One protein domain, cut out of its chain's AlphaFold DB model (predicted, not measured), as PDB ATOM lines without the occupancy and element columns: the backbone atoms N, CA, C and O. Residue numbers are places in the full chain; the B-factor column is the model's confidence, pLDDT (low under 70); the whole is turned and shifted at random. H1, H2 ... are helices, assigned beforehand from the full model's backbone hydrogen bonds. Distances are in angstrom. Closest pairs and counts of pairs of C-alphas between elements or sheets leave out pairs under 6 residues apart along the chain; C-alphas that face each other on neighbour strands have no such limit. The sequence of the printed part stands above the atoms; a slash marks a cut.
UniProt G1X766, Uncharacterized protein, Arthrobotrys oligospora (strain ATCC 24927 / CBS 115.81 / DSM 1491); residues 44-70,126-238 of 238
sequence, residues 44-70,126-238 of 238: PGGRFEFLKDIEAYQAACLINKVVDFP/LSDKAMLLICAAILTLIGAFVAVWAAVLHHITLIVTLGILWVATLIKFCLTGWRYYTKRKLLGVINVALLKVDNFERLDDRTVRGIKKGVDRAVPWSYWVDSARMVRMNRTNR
ATOM      1  N   PRO A  44      36.698 -35.023 -24.472       54.75
ATOM      2  CA  PRO A  44      35.865 -35.798 -23.565       54.75
ATOM      3  C   PRO A  44      36.417 -35.720 -22.138       54.75
ATOM      4  O   PRO A  44      37.584 -36.023 -21.907       54.75
ATOM      5  N   GLY A  45      35.571 -35.284 -21.197       57.22
ATOM      6  CA  GLY A  45      35.940 -35.052 -19.795       57.22
ATOM      7  C   GLY A  45      36.298 -33.603 -19.438       57.22
ATOM      8  O   GLY A  45      36.579 -33.341 -18.270       57.22
ATOM      9  N   GLY A  46      36.272 -32.670 -20.393       64.12
ATOM     10  CA  GLY A  46      36.494 -31.245 -20.151       64.12
ATOM     11  C   GLY A  46      35.295 -30.514 -19.529       64.12
ATOM     12  O   GLY A  46      34.179 -31.030 -19.427       64.12
ATOM     13  N   ARG A  47      35.539 -29.275 -19.075       70.12
ATOM     14  CA  ARG A  47      34.528 -28.421 -18.419       70.12
ATOM     15  C   ARG A  47      33.364 -28.090 -19.351       70.12
ATOM     16  O   ARG A  47      32.222 -28.041 -18.908       70.12
ATOM     17  N   PHE A  48      33.653 -27.819 -20.620       70.38
ATOM     18  CA  PHE A  48      32.638 -27.438 -21.598       70.38
ATOM     19  C   PHE A  48      31.722 -28.618 -21.927       70.38
ATOM     20  O   PHE A  48      30.505 -28.466 -21.967       70.38
ATOM     21  N   GLU A  49      32.301 -29.807 -22.054       69.69
ATOM     22  CA  GLU A  49      31.587 -31.065 -22.235       69.69
ATOM     23  C   GLU A  49      30.717 -31.378 -21.019       69.69
ATOM     24  O   GLU A  49      29.572 -31.770 -21.183       69.69
ATOM     25  N   PHE A  50      31.205 -31.129 -19.800       70.19
ATOM     26  CA  PHE A  50      30.389 -31.277 -18.593       70.19
ATOM     27  C   PHE A  50      29.170 -30.339 -18.584       70.19
ATOM     28  O   PHE A  50      28.083 -30.753 -18.193       70.19
ATOM     29  N   LEU A  51      29.317 -29.087 -19.034       75.00
ATOM     30  CA  LEU A  51      28.180 -28.165 -19.155       75.00
ATOM     31  C   LEU A  51      27.195 -28.611 -20.244       75.00
ATOM     32  O   LEU A  51      25.989 -28.576 -20.014       75.00
ATOM     33  N   LYS A  52      27.706 -29.095 -21.380       71.25
ATOM     34  CA  LYS A  52      26.886 -29.687 -22.442       71.25
ATOM     35  C   LYS A  52      26.135 -30.929 -21.972       71.25
ATOM     36  O   LYS A  52      24.973 -31.086 -22.320       71.25
ATOM     37  N   ASP A  53      26.753 -31.775 -21.153       69.44
ATOM     38  CA  ASP A  53      26.097 -32.958 -20.587       69.44
ATOM     39  C   ASP A  53      24.936 -32.570 -19.658       69.44
ATOM     40  O   ASP A  53      23.913 -33.252 -19.645       69.44
ATOM     41  N   ILE A  54      25.056 -31.460 -18.913       73.06
ATOM     42  CA  ILE A  54      23.951 -30.924 -18.099       73.06
ATOM     43  C   ILE A  54      22.797 -30.456 -18.995       73.06
ATOM     44  O   ILE A  54      21.640 -30.764 -18.713       73.06
ATOM     45  N   GLU A  55      23.097 -29.720 -20.065       68.81
ATOM     46  CA  GLU A  55      22.087 -29.227 -21.013       68.81
ATOM     47  C   GLU A  55      21.405 -30.390 -21.754       68.81
ATOM     48  O   GLU A  55      20.179 -30.436 -21.841       68.81
ATOM     49  N   ALA A  56      22.182 -31.385 -22.189       66.19
ATOM     50  CA  ALA A  56      21.679 -32.614 -22.796       66.19
ATOM     51  C   ALA A  56      20.807 -33.423 -21.822       66.19
ATOM     52  O   ALA A  56      19.763 -33.935 -22.220       66.19
ATOM     53  N   TYR A  57      21.175 -33.489 -20.537       66.38
ATOM     54  CA  TYR A  57      20.348 -34.111 -19.501       66.38
ATOM     55  C   TYR A  57      19.010 -33.382 -19.324       66.38
ATOM     56  O   TYR A  57      17.957 -34.017 -19.298       66.38
ATOM     57  N   GLN A  58      19.019 -32.047 -19.265       67.06
ATOM     58  CA  GLN A  58      17.779 -31.268 -19.176       67.06
ATOM     59  C   GLN A  58      16.882 -31.458 -20.411       67.06
ATOM     60  O   GLN A  58      15.664 -31.565 -20.254       67.06
ATOM     61  N   ALA A  59      17.466 -31.541 -21.611       62.75
ATOM     62  CA  ALA A  59      16.742 -31.838 -22.845       62.75
ATOM     63  C   ALA A  59      16.161 -33.264 -22.849       62.75
ATOM     64  O   ALA A  59      15.000 -33.453 -23.205       62.75
ATOM     65  N   ALA A  60      16.912 -34.260 -22.369       61.00
ATOM     66  CA  ALA A  60      16.436 -35.639 -22.248       61.00
ATOM     67  C   ALA A  60      15.256 -35.770 -21.267       61.00
ATOM     68  O   ALA A  60      14.283 -36.467 -21.558       61.00
ATOM     69  N   CYS A  61      15.288 -35.052 -20.139       59.69
ATOM     70  CA  CYS A  61      14.161 -34.995 -19.202       59.69
ATOM     71  C   CYS A  61      12.917 -34.320 -19.806       59.69
ATOM     72  O   CYS A  61      11.796 -34.674 -19.446       59.69
ATOM     73  N   LEU A  62      13.095 -33.340 -20.700       58.56
ATOM     74  CA  LEU A  62      11.991 -32.686 -21.410       58.56
ATOM     75  C   LEU A  62      11.329 -33.625 -22.417       58.56
ATOM     76  O   LEU A  62      10.108 -33.706 -22.440       58.56
ATOM     77  N   ILE A  63      12.121 -34.371 -23.189       53.81
ATOM     78  CA  ILE A  63      11.603 -35.359 -24.146       53.81
ATOM     79  C   ILE A  63      10.841 -36.465 -23.407       53.81
ATOM     80  O   ILE A  63       9.768 -36.854 -23.846       53.81
ATOM     81  N   ASN A  64      11.336 -36.924 -22.251       50.62
ATOM     82  CA  ASN A  64      10.627 -37.934 -21.461       50.62
ATOM     83  C   ASN A  64       9.256 -37.437 -20.972       50.62
ATOM     84  O   ASN A  64       8.281 -38.162 -21.088       50.62
ATOM     85  N   LYS A  65       9.164 -36.176 -20.525       46.66
ATOM     86  CA  LYS A  65       7.885 -35.561 -20.125       46.66
ATOM     87  C   LYS A  65       6.895 -35.357 -21.273       46.66
ATOM     88  O   LYS A  65       5.707 -35.266 -21.010       46.66
ATOM     89  N   VAL A  66       7.369 -35.213 -22.511       40.06
ATOM     90  CA  VAL A  66       6.497 -35.048 -23.691       40.06
ATOM     91  C   VAL A  66       5.961 -36.398 -24.179       40.06
ATOM     92  O   VAL A  66       4.910 -36.438 -24.800       40.06
ATOM     93  N   VAL A  67       6.651 -37.503 -23.878       43.62
ATOM     94  CA  VAL A  67       6.182 -38.866 -24.187       43.62
ATOM     95  C   VAL A  67       5.196 -39.388 -23.127       43.62
ATOM     96  O   VAL A  67       4.390 -40.260 -23.435       43.62
ATOM     97  N   ASP A  68       5.182 -38.807 -21.924       38.50
ATOM     98  CA  ASP A  68       4.128 -39.009 -20.920       38.50
ATOM     99  C   ASP A  68       2.856 -38.212 -21.303       38.50
ATOM    100  O   ASP A  68       2.482 -37.241 -20.641       38.50
ATOM    101  N   PHE A  69       2.194 -38.576 -22.408       30.11
ATOM    102  CA  PHE A  69       0.849 -38.069 -22.705       30.11
ATOM    103  C   PHE A  69      -0.129 -38.524 -21.604       30.11
ATOM    104  O   PHE A  69      -0.040 -39.670 -21.149       30.11
ATOM    105  N   PRO A  70      -1.063 -37.664 -21.153       37.69
ATOM    106  CA  PRO A  70      -2.093 -38.080 -20.211       37.69
ATOM    107  C   PRO A  70      -2.924 -39.209 -20.831       37.69
ATOM    108  O   PRO A  70      -3.375 -39.112 -21.966       37.69
ATOM    109  N   LEU A 126      46.317 -30.516   6.801       60.75
ATOM    110  CA  LEU A 126      45.289 -29.878   7.604       60.75
ATOM    111  C   LEU A 126      44.067 -29.616   6.726       60.75
ATOM    112  O   LEU A 126      44.155 -29.024   5.654       60.75
ATOM    113  N   SER A 127      42.905 -30.061   7.203       70.00
ATOM    114  CA  SER A 127      41.619 -29.765   6.574       70.00
ATOM    115  C   SER A 127      41.401 -28.250   6.469       70.00
ATOM    116  O   SER A 127      41.749 -27.519   7.397       70.00
ATOM    117  N   ASP A 128      40.721 -27.789   5.411       71.00
ATOM    118  CA  ASP A 128      40.279 -26.390   5.248       71.00
ATOM    119  C   ASP A 128      39.600 -25.848   6.526       71.00
ATOM    120  O   ASP A 128      39.777 -24.688   6.897       71.00
ATOM    121  N   LYS A 129      38.866 -26.710   7.251       72.81
ATOM    122  CA  LYS A 129      38.246 -26.386   8.549       72.81
ATOM    123  C   LYS A 129      39.275 -26.101   9.644       72.81
ATOM    124  O   LYS A 129      39.141 -25.122  10.367       72.81
ATOM    125  N   ALA A 130      40.281 -26.964   9.773       77.50
ATOM    126  CA  ALA A 130      41.329 -26.824  10.779       77.50
ATOM    127  C   ALA A 130      42.168 -25.570  10.508       77.50
ATOM    128  O   ALA A 130      42.474 -24.816  11.426       77.50
ATOM    129  N   MET A 131      42.456 -25.295   9.234       77.44
ATOM    130  CA  MET A 131      43.153 -24.085   8.813       77.44
ATOM    131  C   MET A 131      42.388 -22.811   9.198       77.44
ATOM    132  O   MET A 131      42.995 -21.855   9.677       77.44
ATOM    133  N   LEU A 132      41.059 -22.805   9.037       82.44
ATOM    134  CA  LEU A 132      40.210 -21.691   9.468       82.44
ATOM    135  C   LEU A 132      40.236 -21.488  10.983       82.44
ATOM    136  O   LEU A 132      40.375 -20.351  11.426       82.44
ATOM    137  N   LEU A 133      40.151 -22.567  11.766       84.50
ATOM    138  CA  LEU A 133      40.218 -22.492  13.229       84.50
ATOM    139  C   LEU A 133      41.571 -21.960  13.713       84.50
ATOM    140  O   LEU A 133      41.610 -21.079  14.567       84.50
ATOM    141  N   ILE A 134      42.673 -22.439  13.128       84.31
ATOM    142  CA  ILE A 134      44.026 -21.970  13.459       84.31
ATOM    143  C   ILE A 134      44.170 -20.480  13.129       84.31
ATOM    144  O   ILE A 134      44.645 -19.708  13.958       84.31
ATOM    145  N   CYS A 135      43.732 -20.052  11.942       84.06
ATOM    146  CA  CYS A 135      43.769 -18.640  11.569       84.06
ATOM    147  C   CYS A 135      42.899 -17.770  12.490       84.06
ATOM    148  O   CYS A 135      43.347 -16.698  12.885       84.06
ATOM    149  N   ALA A 136      41.704 -18.232  12.872       86.19
ATOM    150  CA  ALA A 136      40.846 -17.516  13.816       86.19
ATOM    151  C   ALA A 136      41.524 -17.357  15.187       86.19
ATOM    152  O   ALA A 136      41.562 -16.249  15.716       86.19
ATOM    153  N   ALA A 137      42.131 -18.425  15.714       88.44
ATOM    154  CA  ALA A 137      42.851 -18.389  16.987       88.44
ATOM    155  C   ALA A 137      44.036 -17.403  16.957       88.44
ATOM    156  O   ALA A 137      44.201 -16.599  17.877       88.44
ATOM    157  N   ILE A 138      44.830 -17.410  15.881       87.94
ATOM    158  CA  ILE A 138      45.958 -16.478  15.713       87.94
ATOM    159  C   ILE A 138      45.466 -15.024  15.650       87.94
ATOM    160  O   ILE A 138      46.039 -14.158  16.310       87.94
ATOM    161  N   LEU A 139      44.383 -14.754  14.912       89.00
ATOM    162  CA  LEU A 139      43.798 -13.413  14.817       89.00
ATOM    163  C   LEU A 139      43.306 -12.902  16.176       89.00
ATOM    164  O   LEU A 139      43.542 -11.736  16.495       89.00
ATOM    165  N   THR A 140      42.671 -13.762  16.981       87.19
ATOM    166  CA  THR A 140      42.220 -13.394  18.332       87.19
ATOM    167  C   THR A 140      43.384 -13.154  19.287       87.19
ATOM    168  O   THR A 140      43.348 -12.188  20.045       87.19
ATOM    169  N   LEU A 141      44.436 -13.978  19.220       88.19
ATOM    170  CA  LEU A 141      45.609 -13.846  20.088       88.19
ATOM    171  C   LEU A 141      46.377 -12.558  19.800       88.19
ATOM    172  O   LEU A 141      46.668 -11.800  20.721       88.19
ATOM    173  N   ILE A 142      46.664 -12.279  18.527       85.25
ATOM    174  CA  ILE A 142      47.360 -11.049  18.135       85.25
ATOM    175  C   ILE A 142      46.485  -9.824  18.432       85.25
ATOM    176  O   ILE A 142      46.996  -8.834  18.944       85.25
ATOM    177  N   GLY A 143      45.173  -9.886  18.172       82.88
ATOM    178  CA  GLY A 143      44.254  -8.785  18.476       82.88
ATOM    179  C   GLY A 143      44.208  -8.447  19.970       82.88
ATOM    180  O   GLY A 143      44.347  -7.283  20.342       82.88
ATOM    181  N   ALA A 144      44.089  -9.465  20.829       84.19
ATOM    182  CA  ALA A 144      44.127  -9.292  22.280       84.19
ATOM    183  C   ALA A 144      45.489  -8.760  22.755       84.19
ATOM    184  O   ALA A 144      45.543  -7.847  23.577       84.19
ATOM    185  N   PHE A 145      46.585  -9.282  22.196       83.12
ATOM    186  CA  PHE A 145      47.935  -8.836  22.528       83.12
ATOM    187  C   PHE A 145      48.159  -7.364  22.164       83.12
ATOM    188  O   PHE A 145      48.630  -6.599  22.999       83.12
ATOM    189  N   VAL A 146      47.771  -6.936  20.958       80.38
ATOM    190  CA  VAL A 146      47.899  -5.536  20.521       80.38
ATOM    191  C   VAL A 146      47.058  -4.601  21.396       80.38
ATOM    192  O   VAL A 146      47.542  -3.531  21.758       80.38
ATOM    193  N   ALA A 147      45.843  -5.003  21.788       79.06
ATOM    194  CA  ALA A 147      44.976  -4.200  22.655       79.06
ATOM    195  C   ALA A 147      45.571  -3.992  24.059       79.06
ATOM    196  O   ALA A 147      45.579  -2.871  24.563       79.06
ATOM    197  N   VAL A 148      46.110  -5.053  24.670       80.06
ATOM    198  CA  VAL A 148      46.785  -4.972  25.977       80.06
ATOM    199  C   VAL A 148      48.077  -4.162  25.866       80.06
ATOM    200  O   VAL A 148      48.353  -3.317  26.711       80.06
ATOM    201  N   TRP A 149      48.864  -4.377  24.813       75.50
ATOM    202  CA  TRP A 149      50.164  -3.728  24.660       75.50
ATOM    203  C   TRP A 149      50.052  -2.226  24.381       75.50
ATOM    204  O   TRP A 149      50.810  -1.441  24.951       75.50
ATOM    205  N   ALA A 150      49.069  -1.813  23.571       70.00
ATOM    206  CA  ALA A 150      48.773  -0.405  23.309       70.00
ATOM    207  C   ALA A 150      48.399   0.378  24.581       70.00
ATOM    208  O   ALA A 150      48.606   1.589  24.625       70.00
ATOM    209  N   ALA A 151      47.889  -0.302  25.613       72.38
ATOM    210  CA  ALA A 151      47.562   0.306  26.900       72.38
ATOM    211  C   ALA A 151      48.770   0.452  27.847       72.38
ATOM    212  O   ALA A 151      48.679   1.207  28.812       72.38
ATOM    213  N   VAL A 152      49.882  -0.263  27.611       71.25
ATOM    214  CA  VAL A 152      50.959  -0.432  28.611       71.25
ATOM    215  C   VAL A 152      52.318   0.102  28.144       71.25
ATOM    216  O   VAL A 152      53.041   0.691  28.944       71.25
ATOM    217  N   LEU A 153      52.701  -0.076  26.875       63.12
ATOM    218  CA  LEU A 153      54.055   0.233  26.394       63.12
ATOM    219  C   LEU A 153      53.990   0.887  25.009       63.12
ATOM    220  O   LEU A 153      53.760   0.218  24.004       63.12
ATOM    221  N   HIS A 154      54.236   2.199  24.944       65.75
ATOM    222  CA  HIS A 154      54.256   3.029  23.726       65.75
ATOM    223  C   HIS A 154      55.411   2.693  22.739       65.75
ATOM    224  O   HIS A 154      56.025   3.583  22.152       65.75
ATOM    225  N   HIS A 155      55.745   1.417  22.524       66.00
ATOM    226  CA  HIS A 155      56.744   0.987  21.541       66.00
ATOM    227  C   HIS A 155      56.106   0.754  20.163       66.00
ATOM    228  O   HIS A 155      55.513  -0.289  19.889       66.00
ATOM    229  N   ILE A 156      56.275   1.734  19.274       71.75
ATOM    230  CA  ILE A 156      55.620   1.806  17.956       71.75
ATOM    231  C   ILE A 156      56.090   0.693  17.000       71.75
ATOM    232  O   ILE A 156      55.293   0.146  16.240       71.75
ATOM    233  N   THR A 157      57.367   0.307  17.041       75.62
ATOM    234  CA  THR A 157      57.962  -0.633  16.071       75.62
ATOM    235  C   THR A 157      57.404  -2.054  16.169       75.62
ATOM    236  O   THR A 157      57.150  -2.685  15.144       75.62
ATOM    237  N   LEU A 158      57.161  -2.550  17.385       75.94
ATOM    238  CA  LEU A 158      56.604  -3.886  17.628       75.94
ATOM    239  C   LEU A 158      55.112  -3.963  17.253       75.94
ATOM    240  O   LEU A 158      54.649  -4.975  16.733       75.94
ATOM    241  N   ILE A 159      54.371  -2.868  17.441       77.31
ATOM    242  CA  ILE A 159      52.958  -2.767  17.044       77.31
ATOM    243  C   ILE A 159      52.818  -2.835  15.517       77.31
ATOM    244  O   ILE A 159      51.936  -3.527  15.008       77.31
ATOM    245  N   VAL A 160      53.712  -2.172  14.776       80.31
ATOM    246  CA  VAL A 160      53.682  -2.172  13.304       80.31
ATOM    247  C   VAL A 160      53.929  -3.574  12.734       80.31
ATOM    248  O   VAL A 160      53.191  -4.007  11.847       80.31
ATOM    249  N   THR A 161      54.910  -4.324  13.248       82.12
ATOM    250  CA  THR A 161      55.200  -5.681  12.748       82.12
ATOM    251  C   THR A 161      54.073  -6.671  13.056       82.12
ATOM    252  O   THR A 161      53.687  -7.448  12.177       82.12
ATOM    253  N   LEU A 162      53.481  -6.608  14.255       82.94
ATOM    254  CA  LEU A 162      52.297  -7.400  14.615       82.94
ATOM    255  C   LEU A 162      51.080  -7.039  13.760       82.94
ATOM    256  O   LEU A 162      50.353  -7.937  13.339       82.94
ATOM    257  N   GLY A 163      50.890  -5.755  13.449       82.12
ATOM    258  CA  GLY A 163      49.840  -5.295  12.542       82.12
ATOM    259  C   GLY A 163      49.969  -5.902  11.143       82.12
ATOM    260  O   GLY A 163      48.995  -6.434  10.613       82.12
ATOM    261  N   ILE A 164      51.174  -5.910  10.564       86.25
ATOM    262  CA  ILE A 164      51.426  -6.522   9.245       86.25
ATOM    263  C   ILE A 164      51.111  -8.025   9.272       86.25
ATOM    264  O   ILE A 164      50.427  -8.536   8.379       86.25
ATOM    265  N   LEU A 165      51.566  -8.736  10.308       87.19
ATOM    266  CA  LEU A 165      51.287 -10.165  10.470       87.19
ATOM    267  C   LEU A 165      49.782 -10.437  10.634       87.19
ATOM    268  O   LEU A 165      49.251 -11.402  10.071       87.19
ATOM    269  N   TRP A 166      49.076  -9.572  11.361       87.56
ATOM    270  CA  TRP A 166      47.629  -9.654  11.543       87.56
ATOM    271  C   TRP A 166      46.877  -9.468  10.223       87.56
ATOM    272  O   TRP A 166      46.029 -10.283   9.868       87.56
ATOM    273  N   VAL A 167      47.243  -8.461   9.428       87.75
ATOM    274  CA  VAL A 167      46.633  -8.232   8.108       87.75
ATOM    275  C   VAL A 167      46.908  -9.409   7.166       87.75
ATOM    276  O   VAL A 167      45.989  -9.898   6.506       87.75
ATOM    277  N   ALA A 168      48.136  -9.933   7.135       87.81
ATOM    278  CA  ALA A 168      48.476 -11.094   6.313       87.81
ATOM    279  C   ALA A 168      47.671 -12.349   6.709       87.81
ATOM    280  O   ALA A 168      47.169 -13.080   5.847       87.81
ATOM    281  N   THR A 169      47.504 -12.593   8.013       86.25
ATOM    282  CA  THR A 169      46.693 -13.712   8.522       86.25
ATOM    283  C   THR A 169      45.199 -13.510   8.268       86.25
ATOM    284  O   THR A 169      44.519 -14.482   7.930       86.25
ATOM    285  N   LEU A 170      44.704 -12.270   8.311       86.94
ATOM    286  CA  LEU A 170      43.325 -11.923   7.967       86.94
ATOM    287  C   LEU A 170      43.034 -12.185   6.486       86.94
ATOM    288  O   LEU A 170      42.047 -12.843   6.159       86.94
ATOM    289  N   ILE A 171      43.920 -11.749   5.586       87.25
ATOM    290  CA  ILE A 171      43.801 -12.020   4.144       87.25
ATOM    291  C   ILE A 171      43.738 -13.532   3.901       87.25
ATOM    292  O   ILE A 171      42.865 -14.020   3.178       87.25
ATOM    293  N   LYS A 172      44.622 -14.295   4.553       82.06
ATOM    294  CA  LYS A 172      44.643 -15.760   4.458       82.06
ATOM    295  C   LYS A 172      43.347 -16.389   4.977       82.06
ATOM    296  O   LYS A 172      42.806 -17.277   4.319       82.06
ATOM    297  N   PHE A 173      42.829 -15.919   6.112       82.88
ATOM    298  CA  PHE A 173      41.557 -16.371   6.678       82.88
ATOM    299  C   PHE A 173      40.393 -16.125   5.711       82.88
ATOM    300  O   PHE A 173      39.633 -17.050   5.420       82.88
ATOM    301  N   CYS A 174      40.301 -14.922   5.139       85.44
ATOM    302  CA  CYS A 174      39.268 -14.562   4.169       85.44
ATOM    303  C   CYS A 174      39.335 -15.427   2.903       85.44
ATOM    304  O   CYS A 174      38.311 -15.951   2.458       85.44
ATOM    305  N   LEU A 175      40.531 -15.635   2.341       83.00
ATOM    306  CA  LEU A 175      40.719 -16.465   1.146       83.00
ATOM    307  C   LEU A 175      40.353 -17.933   1.396       83.00
ATOM    308  O   LEU A 175      39.624 -18.537   0.599       83.00
ATOM    309  N   THR A 176      40.823 -18.514   2.502       79.75
ATOM    310  CA  THR A 176      40.486 -19.896   2.874       79.75
ATOM    311  C   THR A 176      38.994 -20.030   3.184       79.75
ATOM    312  O   THR A 176      38.365 -20.998   2.756       79.75
ATOM    313  N   GLY A 177      38.398 -19.039   3.852       76.94
ATOM    314  CA  GLY A 177      36.977 -19.018   4.200       76.94
ATOM    315  C   GLY A 177      36.090 -18.957   2.965       76.94
ATOM    316  O   GLY A 177      35.162 -19.756   2.823       76.94
ATOM    317  N   TRP A 178      36.435 -18.083   2.019       80.88
ATOM    318  CA  TRP A 178      35.755 -17.980   0.732       80.88
ATOM    319  C   TRP A 178      35.805 -19.295  -0.052       80.88
ATOM    320  O   TRP A 178      34.777 -19.773  -0.550       80.88
ATOM    321  N   ARG A 179      36.989 -19.915  -0.143       78.50
ATOM    322  CA  ARG A 179      37.166 -21.212  -0.816       78.50
ATOM    323  C   ARG A 179      36.347 -22.310  -0.149       78.50
ATOM    324  O   ARG A 179      35.609 -23.019  -0.835       78.50
ATOM    325  N   TYR A 180      36.424 -22.410   1.173       79.06
ATOM    326  CA  TYR A 180      35.681 -23.391   1.953       79.06
ATOM    327  C   TYR A 180      34.162 -23.231   1.792       79.06
ATOM    328  O   TYR A 180      33.456 -24.215   1.558       79.06
ATOM    329  N   TYR A 181      33.656 -21.996   1.849       79.12
ATOM    330  CA  TYR A 181      32.234 -21.712   1.669       79.12
ATOM    331  C   TYR A 181      31.755 -22.060   0.256       79.12
ATOM    332  O   TYR A 181      30.735 -22.730   0.087       79.12
ATOM    333  N   THR A 182      32.517 -21.672  -0.769       78.00
ATOM    334  CA  THR A 182      32.170 -21.965  -2.168       78.00
ATOM    335  C   THR A 182      32.162 -23.475  -2.431       78.00
ATOM    336  O   THR A 182      31.230 -23.984  -3.055       78.00
ATOM    337  N   LYS A 183      33.139 -24.206  -1.881       77.44
ATOM    338  CA  LYS A 183      33.232 -25.675  -1.929       77.44
ATOM    339  C   LYS A 183      32.038 -26.352  -1.246       77.44
ATOM    340  O   LYS A 183      31.399 -27.214  -1.845       77.44
ATOM    341  N   ARG A 184      31.679 -25.926  -0.028       77.81
ATOM    342  CA  ARG A 184      30.489 -26.404   0.708       77.81
ATOM    343  C   ARG A 184      29.197 -26.154  -0.068       77.81
ATOM    344  O   ARG A 184      28.361 -27.050  -0.161       77.81
ATOM    345  N   LYS A 185      29.044 -24.957  -0.636       77.94
ATOM    346  CA  LYS A 185      27.867 -24.590  -1.426       77.94
ATOM    347  C   LYS A 185      27.742 -25.460  -2.676       77.94
ATOM    348  O   LYS A 185      26.659 -25.968  -2.942       77.94
ATOM    349  N   LEU A 186      28.841 -25.675  -3.401       78.12
ATOM    350  CA  LEU A 186      28.854 -26.558  -4.568       78.12
ATOM    351  C   LEU A 186      28.525 -28.010  -4.186       78.12
ATOM    352  O   LEU A 186      27.699 -28.623  -4.850       78.12
ATOM    353  N   LEU A 187      29.083 -28.535  -3.090       76.81
ATOM    354  CA  LEU A 187      28.749 -29.877  -2.589       76.81
ATOM    355  C   LEU A 187      27.258 -30.031  -2.256       76.81
ATOM    356  O   LEU A 187      26.666 -31.058  -2.578       76.81
ATOM    357  N   GLY A 188      26.645 -29.015  -1.642       71.06
ATOM    358  CA  GLY A 188      25.206 -29.013  -1.371       71.06
ATOM    359  C   GLY A 188      24.380 -29.101  -2.655       71.06
ATOM    360  O   GLY A 188      23.497 -29.946  -2.763       71.06
ATOM    361  N   VAL A 189      24.722 -28.285  -3.656       76.56
ATOM    362  CA  VAL A 189      24.036 -28.290  -4.958       76.56
ATOM    363  C   VAL A 189      24.248 -29.615  -5.700       76.56
ATOM    364  O   VAL A 189      23.297 -30.141  -6.267       76.56
ATOM    365  N   ILE A 190      25.456 -30.190  -5.664       76.88
ATOM    366  CA  ILE A 190      25.745 -31.489  -6.292       76.88
ATOM    367  C   ILE A 190      24.968 -32.619  -5.615       76.88
ATOM    368  O   ILE A 190      24.470 -33.490  -6.312       76.88
ATOM    369  N   ASN A 191      24.817 -32.616  -4.288       72.94
ATOM    370  CA  ASN A 191      24.011 -33.634  -3.605       72.94
ATOM    371  C   ASN A 191      22.533 -33.564  -4.016       72.94
ATOM    372  O   ASN A 191      21.934 -34.604  -4.277       72.94
ATOM    373  N   VAL A 192      21.966 -32.356  -4.121       73.06
ATOM    374  CA  VAL A 192      20.595 -32.170  -4.630       73.06
ATOM    375  C   VAL A 192      20.493 -32.642  -6.080       73.06
ATOM    376  O   VAL A 192      19.537 -33.319  -6.443       73.06
ATOM    377  N   ALA A 193      21.491 -32.320  -6.905       72.19
ATOM    378  CA  ALA A 193      21.526 -32.749  -8.295       72.19
ATOM    379  C   ALA A 193      21.641 -34.271  -8.433       72.19
ATOM    380  O   ALA A 193      20.929 -34.845  -9.240       72.19
ATOM    381  N   LEU A 194      22.480 -34.927  -7.627       72.38
ATOM    382  CA  LEU A 194      22.614 -36.384  -7.607       72.38
ATOM    383  C   LEU A 194      21.295 -37.064  -7.239       72.38
ATOM    384  O   LEU A 194      20.924 -38.018  -7.907       72.38
ATOM    385  N   LEU A 195      20.578 -36.551  -6.236       72.06
ATOM    386  CA  LEU A 195      19.289 -37.105  -5.818       72.06
ATOM    387  C   LEU A 195      18.225 -36.951  -6.917       72.06
ATOM    388  O   LEU A 195      17.513 -37.900  -7.223       72.06
ATOM    389  N   LYS A 196      18.179 -35.791  -7.583       70.19
ATOM    390  CA  LYS A 196      17.282 -35.576  -8.731       70.19
ATOM    391  C   LYS A 196      17.643 -36.449  -9.931       70.19
ATOM    392  O   LYS A 196      16.757 -37.011 -10.561       70.19
ATOM    393  N   VAL A 197      18.933 -36.608 -10.222       70.75
ATOM    394  CA  VAL A 197      19.412 -37.481 -11.305       70.75
ATOM    395  C   VAL A 197      19.079 -38.944 -11.027       70.75
ATOM    396  O   VAL A 197      18.734 -39.671 -11.959       70.75
ATOM    397  N   ASP A 198      19.121 -39.359  -9.761       69.50
ATOM    398  CA  ASP A 198      18.723 -40.701  -9.335       69.50
ATOM    399  C   ASP A 198      17.208 -40.943  -9.466       69.50
ATOM    400  O   ASP A 198      16.760 -42.041  -9.785       69.50
ATOM    401  N   ASN A 199      16.396 -39.898  -9.356       70.06
ATOM    402  CA  ASN A 199      14.966 -39.980  -9.665       70.06
ATOM    403  C   ASN A 199      14.652 -39.704 -11.148       70.06
ATOM    404  O   ASN A 199      13.490 -39.688 -11.540       70.06
ATOM    405  N   PHE A 200      15.674 -39.469 -11.981       65.50
ATOM    406  CA  PHE A 200      15.539 -39.012 -13.370       65.50
ATOM    407  C   PHE A 200      14.683 -37.735 -13.527       65.50
ATOM    408  O   PHE A 200      14.022 -37.508 -14.541       65.50
ATOM    409  N   GLU A 201      14.715 -36.868 -12.518       70.50
ATOM    410  CA  GLU A 201      13.981 -35.611 -12.481       70.50
ATOM    411  C   GLU A 201      14.764 -34.466 -13.131       70.50
ATOM    412  O   GLU A 201      15.982 -34.327 -12.990       70.50
ATOM    413  N   ARG A 202      14.032 -33.547 -13.769       70.38
ATOM    414  CA  ARG A 202      14.627 -32.323 -14.310       70.38
ATOM    415  C   ARG A 202      15.274 -31.502 -13.185       70.38
ATOM    416  O   ARG A 202      14.648 -31.160 -12.182       70.38
ATOM    417  N   LEU A 203      16.529 -31.116 -13.399       74.06
ATOM    418  CA  LEU A 203      17.237 -30.180 -12.530       74.06
ATOM    419  C   LEU A 203      16.608 -28.787 -12.641       74.06
ATOM    420  O   LEU A 203      16.492 -28.255 -13.747       74.06
ATOM    421  N   ASP A 204      16.272 -28.179 -11.500       79.19
ATOM    422  CA  ASP A 204      15.791 -26.796 -11.473       79.19
ATOM    423  C   ASP A 204      16.843 -25.858 -12.067       79.19
ATOM    424  O   ASP A 204      18.047 -26.014 -11.826       79.19
ATOM    425  N   ASP A 205      16.397 -24.804 -12.745       76.88
ATOM    426  CA  ASP A 205      17.295 -23.815 -13.350       76.88
ATOM    427  C   ASP A 205      18.205 -23.145 -12.304       76.88
ATOM    428  O   ASP A 205      19.345 -22.768 -12.591       76.88
ATOM    429  N   ARG A 206      17.740 -23.043 -11.047       73.94
ATOM    430  CA  ARG A 206      18.551 -22.583  -9.906       73.94
ATOM    431  C   ARG A 206      19.685 -23.554  -9.578       73.94
ATOM    432  O   ARG A 206      20.798 -23.105  -9.299       73.94
ATOM    433  N   THR A 207      19.420 -24.856  -9.634       74.56
ATOM    434  CA  THR A 207      20.399 -25.920  -9.380       74.56
ATOM    435  C   THR A 207      21.442 -25.939 -10.488       74.56
ATOM    436  O   THR A 207      22.631 -25.871 -10.190       74.56
ATOM    437  N   VAL A 208      21.034 -25.879 -11.758       78.12
ATOM    438  CA  VAL A 208      21.966 -25.819 -12.900       78.12
ATOM    439  C   VAL A 208      22.830 -24.561 -12.870       78.12
ATOM    440  O   VAL A 208      24.056 -24.642 -12.978       78.12
ATOM    441  N   ARG A 209      22.229 -23.392 -12.623       79.12
ATOM    442  CA  ARG A 209      22.984 -22.138 -12.459       79.12
ATOM    443  C   ARG A 209      23.941 -22.209 -11.266       79.12
ATOM    444  O   ARG A 209      25.048 -21.669 -11.331       79.12
ATOM    445  N   GLY A 210      23.530 -22.884 -10.193       73.19
ATOM    446  CA  GLY A 210      24.350 -23.165  -9.019       73.19
ATOM    447  C   GLY A 210      25.561 -24.040  -9.339       73.19
ATOM    448  O   GLY A 210      26.670 -23.688  -8.934       73.19
ATOM    449  N   ILE A 211      25.372 -25.117 -10.106       78.81
ATOM    450  CA  ILE A 211      26.454 -26.007 -10.552       78.81
ATOM    451  C   ILE A 211      27.415 -25.235 -11.450       78.81
ATOM    452  O   ILE A 211      28.603 -25.205 -11.154       78.81
ATOM    453  N   LYS A 212      26.914 -24.540 -12.480       79.88
ATOM    454  CA  LYS A 212      27.741 -23.769 -13.423       79.88
ATOM    455  C   LYS A 212      28.593 -22.724 -12.697       79.88
ATOM    456  O   LYS A 212      29.814 -22.722 -12.805       79.88
ATOM    457  N   LYS A 213      27.972 -21.903 -11.844       79.31
ATOM    458  CA  LYS A 213      28.682 -20.880 -11.058       79.31
ATOM    459  C   LYS A 213      29.640 -21.478 -10.026       79.31
ATOM    460  O   LYS A 213      30.668 -20.875  -9.722       79.31
ATOM    461  N   GLY A 214      29.279 -22.612  -9.430       74.19
ATOM    462  CA  GLY A 214      30.104 -23.281  -8.434       74.19
ATOM    463  C   GLY A 214      31.321 -23.959  -9.057       74.19
ATOM    464  O   GLY A 214      32.417 -23.797  -8.533       74.19
ATOM    465  N   VAL A 215      31.158 -24.630 -10.199       79.19
ATOM    466  CA  VAL A 215      32.251 -25.212 -10.989       79.19
ATOM    467  C   VAL A 215      33.272 -24.141 -11.362       79.19
ATOM    468  O   VAL A 215      34.456 -24.316 -11.091       79.19
ATOM    469  N   ASP A 216      32.809 -23.000 -11.871       75.81
ATOM    470  CA  ASP A 216      33.675 -21.901 -12.306       75.81
ATOM    471  C   ASP A 216      34.532 -21.312 -11.177       75.81
ATOM    472  O   ASP A 216      35.613 -20.781 -11.424       75.81
ATOM    473  N   ARG A 217      34.046 -21.377  -9.932       71.38
ATOM    474  CA  ARG A 217      34.691 -20.744  -8.773       71.38
ATOM    475  C   ARG A 217      35.440 -21.717  -7.869       71.38
ATOM    476  O   ARG A 217      36.394 -21.304  -7.213       71.38
ATOM    477  N   ALA A 218      34.985 -22.963  -7.766       70.62
ATOM    478  CA  ALA A 218      35.506 -23.937  -6.807       70.62
ATOM    479  C   ALA A 218      36.390 -25.010  -7.448       70.62
ATOM    480  O   ALA A 218      37.218 -25.588  -6.745       70.62
ATOM    481  N   VAL A 219      36.232 -25.285  -8.747       74.06
ATOM    482  CA  VAL A 219      36.978 -26.350  -9.425       74.06
ATOM    483  C   VAL A 219      38.139 -25.732 -10.212       74.06
ATOM    484  O   VAL A 219      37.900 -24.942 -11.126       74.06
ATOM    485  N   PRO A 220      39.402 -26.054  -9.876       77.50
ATOM    486  CA  PRO A 220      40.554 -25.524 -10.594       77.50
ATOM    487  C   PRO A 220      40.611 -26.080 -12.020       77.50
ATOM    488  O   PRO A 220      40.207 -27.213 -12.273       77.50
ATOM    489  N   TRP A 221      41.184 -25.309 -12.947       70.94
ATOM    490  CA  TRP A 221      41.349 -25.731 -14.344       70.94
ATOM    491  C   TRP A 221      42.090 -27.069 -14.490       70.94
ATOM    492  O   TRP A 221      41.728 -27.885 -15.330       70.94
ATOM    493  N   SER A 222      43.075 -27.327 -13.623       72.38
ATOM    494  CA  SER A 222      43.862 -28.566 -13.620       72.38
ATOM    495  C   SER A 222      43.008 -29.828 -13.499       72.38
ATOM    496  O   SER A 222      43.305 -30.816 -14.160       72.38
ATOM    497  N   TYR A 223      41.914 -29.782 -12.728       76.19
ATOM    498  CA  TYR A 223      40.994 -30.913 -12.598       76.19
ATOM    499  C   TYR A 223      40.427 -31.338 -13.954       76.19
ATOM    500  O   TYR A 223      40.413 -32.520 -14.271       76.19
ATOM    501  N   TRP A 224      40.012 -30.365 -14.771       75.62
ATOM    502  CA  TRP A 224      39.412 -30.613 -16.082       75.62
ATOM    503  C   TRP A 224      40.419 -31.152 -17.101       75.62
ATOM    504  O   TRP A 224      40.059 -31.895 -18.012       75.62
ATOM    505  N   VAL A 225      41.692 -30.782 -16.949       72.44
ATOM    506  CA  VAL A 225      42.787 -31.317 -17.767       72.44
ATOM    507  C   VAL A 225      43.069 -32.774 -17.394       72.44
ATOM    508  O   VAL A 225      43.227 -33.614 -18.281       72.44
ATOM    509  N   ASP A 226      43.088 -33.084 -16.096       72.12
ATOM    510  CA  ASP A 226      43.332 -34.437 -15.593       72.12
ATOM    511  C   ASP A 226      42.170 -35.385 -15.923       72.12
ATOM    512  O   ASP A 226      42.403 -36.495 -16.408       72.12
ATOM    513  N   SER A 227      40.919 -34.939 -15.761       67.19
ATOM    514  CA  SER A 227      39.733 -35.716 -16.144       67.19
ATOM    515  C   SER A 227      39.717 -36.008 -17.644       67.19
ATOM    516  O   SER A 227      39.498 -37.149 -18.052       67.19
ATOM    517  N   ALA A 228      40.036 -35.014 -18.479       68.19
ATOM    518  CA  ALA A 228      40.138 -35.208 -19.920       68.19
ATOM    519  C   ALA A 228      41.255 -36.189 -20.313       68.19
ATOM    520  O   ALA A 228      41.106 -36.959 -21.265       68.19
ATOM    521  N   ARG A 229      42.378 -36.184 -19.586       67.62
ATOM    522  CA  ARG A 229      43.476 -37.135 -19.800       67.62
ATOM    523  C   ARG A 229      43.066 -38.561 -19.426       67.62
ATOM    524  O   ARG A 229      43.334 -39.476 -20.203       67.62
ATOM    525  N   MET A 230      42.385 -38.748 -18.294       63.41
ATOM    526  CA  MET A 230      41.905 -40.066 -17.853       63.41
ATOM    527  C   MET A 230      40.915 -40.685 -18.844       63.41
ATOM    528  O   MET A 230      41.024 -41.867 -19.170       63.41
ATOM    529  N   VAL A 231      39.984 -39.890 -19.377       65.62
ATOM    530  CA  VAL A 231      39.027 -40.392 -20.375       65.62
ATOM    531  C   VAL A 231      39.732 -40.785 -21.676       65.62
ATOM    532  O   VAL A 231      39.382 -41.806 -22.266       65.62
ATOM    533  N   ARG A 232      40.756 -40.032 -22.107       63.97
ATOM    534  CA  ARG A 232      41.564 -40.398 -23.284       63.97
ATOM    535  C   ARG A 232      42.334 -41.703 -23.077       63.97
ATOM    536  O   ARG A 232      42.267 -42.558 -23.951       63.97
ATOM    537  N   MET A 233      42.987 -41.882 -21.927       60.03
ATOM    538  CA  MET A 233      43.719 -43.119 -21.603       60.03
ATOM    539  C   MET A 233      42.811 -44.356 -21.593       60.03
ATOM    540  O   MET A 233      43.173 -45.398 -22.132       60.03
ATOM    541  N   ASN A 234      41.601 -44.238 -21.041       59.81
ATOM    542  CA  ASN A 234      40.639 -45.345 -21.036       59.81
ATOM    543  C   ASN A 234      40.085 -45.679 -22.431       59.81
ATOM    544  O   ASN A 234      39.575 -46.778 -22.630       59.81
ATOM    545  N   ARG A 235      40.163 -44.746 -23.388       58.56
ATOM    546  CA  ARG A 235      39.710 -44.950 -24.771       58.56
ATOM    547  C   ARG A 235      40.781 -45.593 -25.655       58.56
ATOM    548  O   ARG A 235      40.417 -46.263 -26.605       58.56
ATOM    549  N   THR A 236      42.061 -45.391 -25.348       57.38
ATOM    550  CA  THR A 236      43.191 -46.006 -26.070       57.38
ATOM    551  C   THR A 236      43.516 -47.428 -25.611       57.38
ATOM    552  O   THR A 236      44.220 -48.134 -26.316       57.38
ATOM    553  N   ASN A 237      43.027 -47.841 -24.436       50.47
ATOM    554  CA  ASN A 237      43.233 -49.183 -23.875       50.47
ATOM    555  C   ASN A 237      42.061 -50.152 -24.149       50.47
ATOM    556  O   ASN A 237      42.000 -51.218 -23.539       50.47
ATOM    557  N   ARG A 238      41.112 -49.765 -25.006       44.19
ATOM    558  CA  ARG A 238      40.047 -50.620 -25.546       44.19
ATOM    559  C   ARG A 238      40.297 -50.832 -27.027       44.19
ATOM    560  O   ARG A 238      39.981 -51.944 -27.488       44.19
TER     561      ARG A 238
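What this domain is: This is residues 44 to 70 and 126 to 238 of the 238 residues of an uncharacterized protein of Arthrobotrys oligospora (strain ATCC 24927 / CBS 115.81 / DSM 1491) (UniProt G1X766). One very long helix, H3, is the backbone of an extended, flat model, and a shorter helix folds back along it at each end: H2 along its first part and H4 along its last part. H1 and H5 are loosely attached on the H4 side, and the turn between H2 and H3 sticks out at residues 151 to 157. The printed part has 140 residues with five named helices, H1 to H5 in chain order, no named strand, and the class is all helix. The radius of gyration of the C-alphas is 23.9 A, and the spans are 81 by 44 by 20 A.

How they stand to each other: H3, residues 156 to 198, touches H2, residues 128 to 152, in a helical hairpin; they run opposite ways at a shallow tilt of 26 degrees, and their closest C-alphas, of Cys 135 and Phe 173, are 5.8 A apart. H3 also forms a hairpin with H4, residues 205 to 218, which it touches with residues 179 to 193 alone; they run opposite ways at a steep tilt of 40 degrees, and their closest C-alphas, of Leu 186 and Gly 214, are 5.2 A apart. H1, residues 47 to 67, is close to H4 but not clearly touching, with its closest C-alphas, of Leu 51 and Lys 212, 7.2 A apart. H5, residues 221 to 236, is close to H1 but not clearly touching, with the C-alphas of Arg 47 and Trp 224 closest at 5.8 A; at 72 degrees they are only just about perpendicular. H3 and H5 are apart. Every O i to N i+4 pair is within hydrogen-bond range in H1, H3, H4 and H5, and 19 of 21 are in H2.

Where its parts are: H3 measures 62.6 A, from C-alpha 156 at (55.620, 1.806, 17.956) to C-alpha 198 at (18.723, -40.701, -9.335). H2 measures 36.5 A, H1 30.8 A, H5 23.5 A and H4 19.4 A.

The domain as a whole: The C-alphas of Pro 70 and His 154 are farthest apart, at 82.4 A. Residues 71 to 125 are not printed, with 55.6 A between C-alphas 70 and 126. No link printed whole is long. Confidence is under 70 at 39 residues, among them 55 to 70 and 227 to 238.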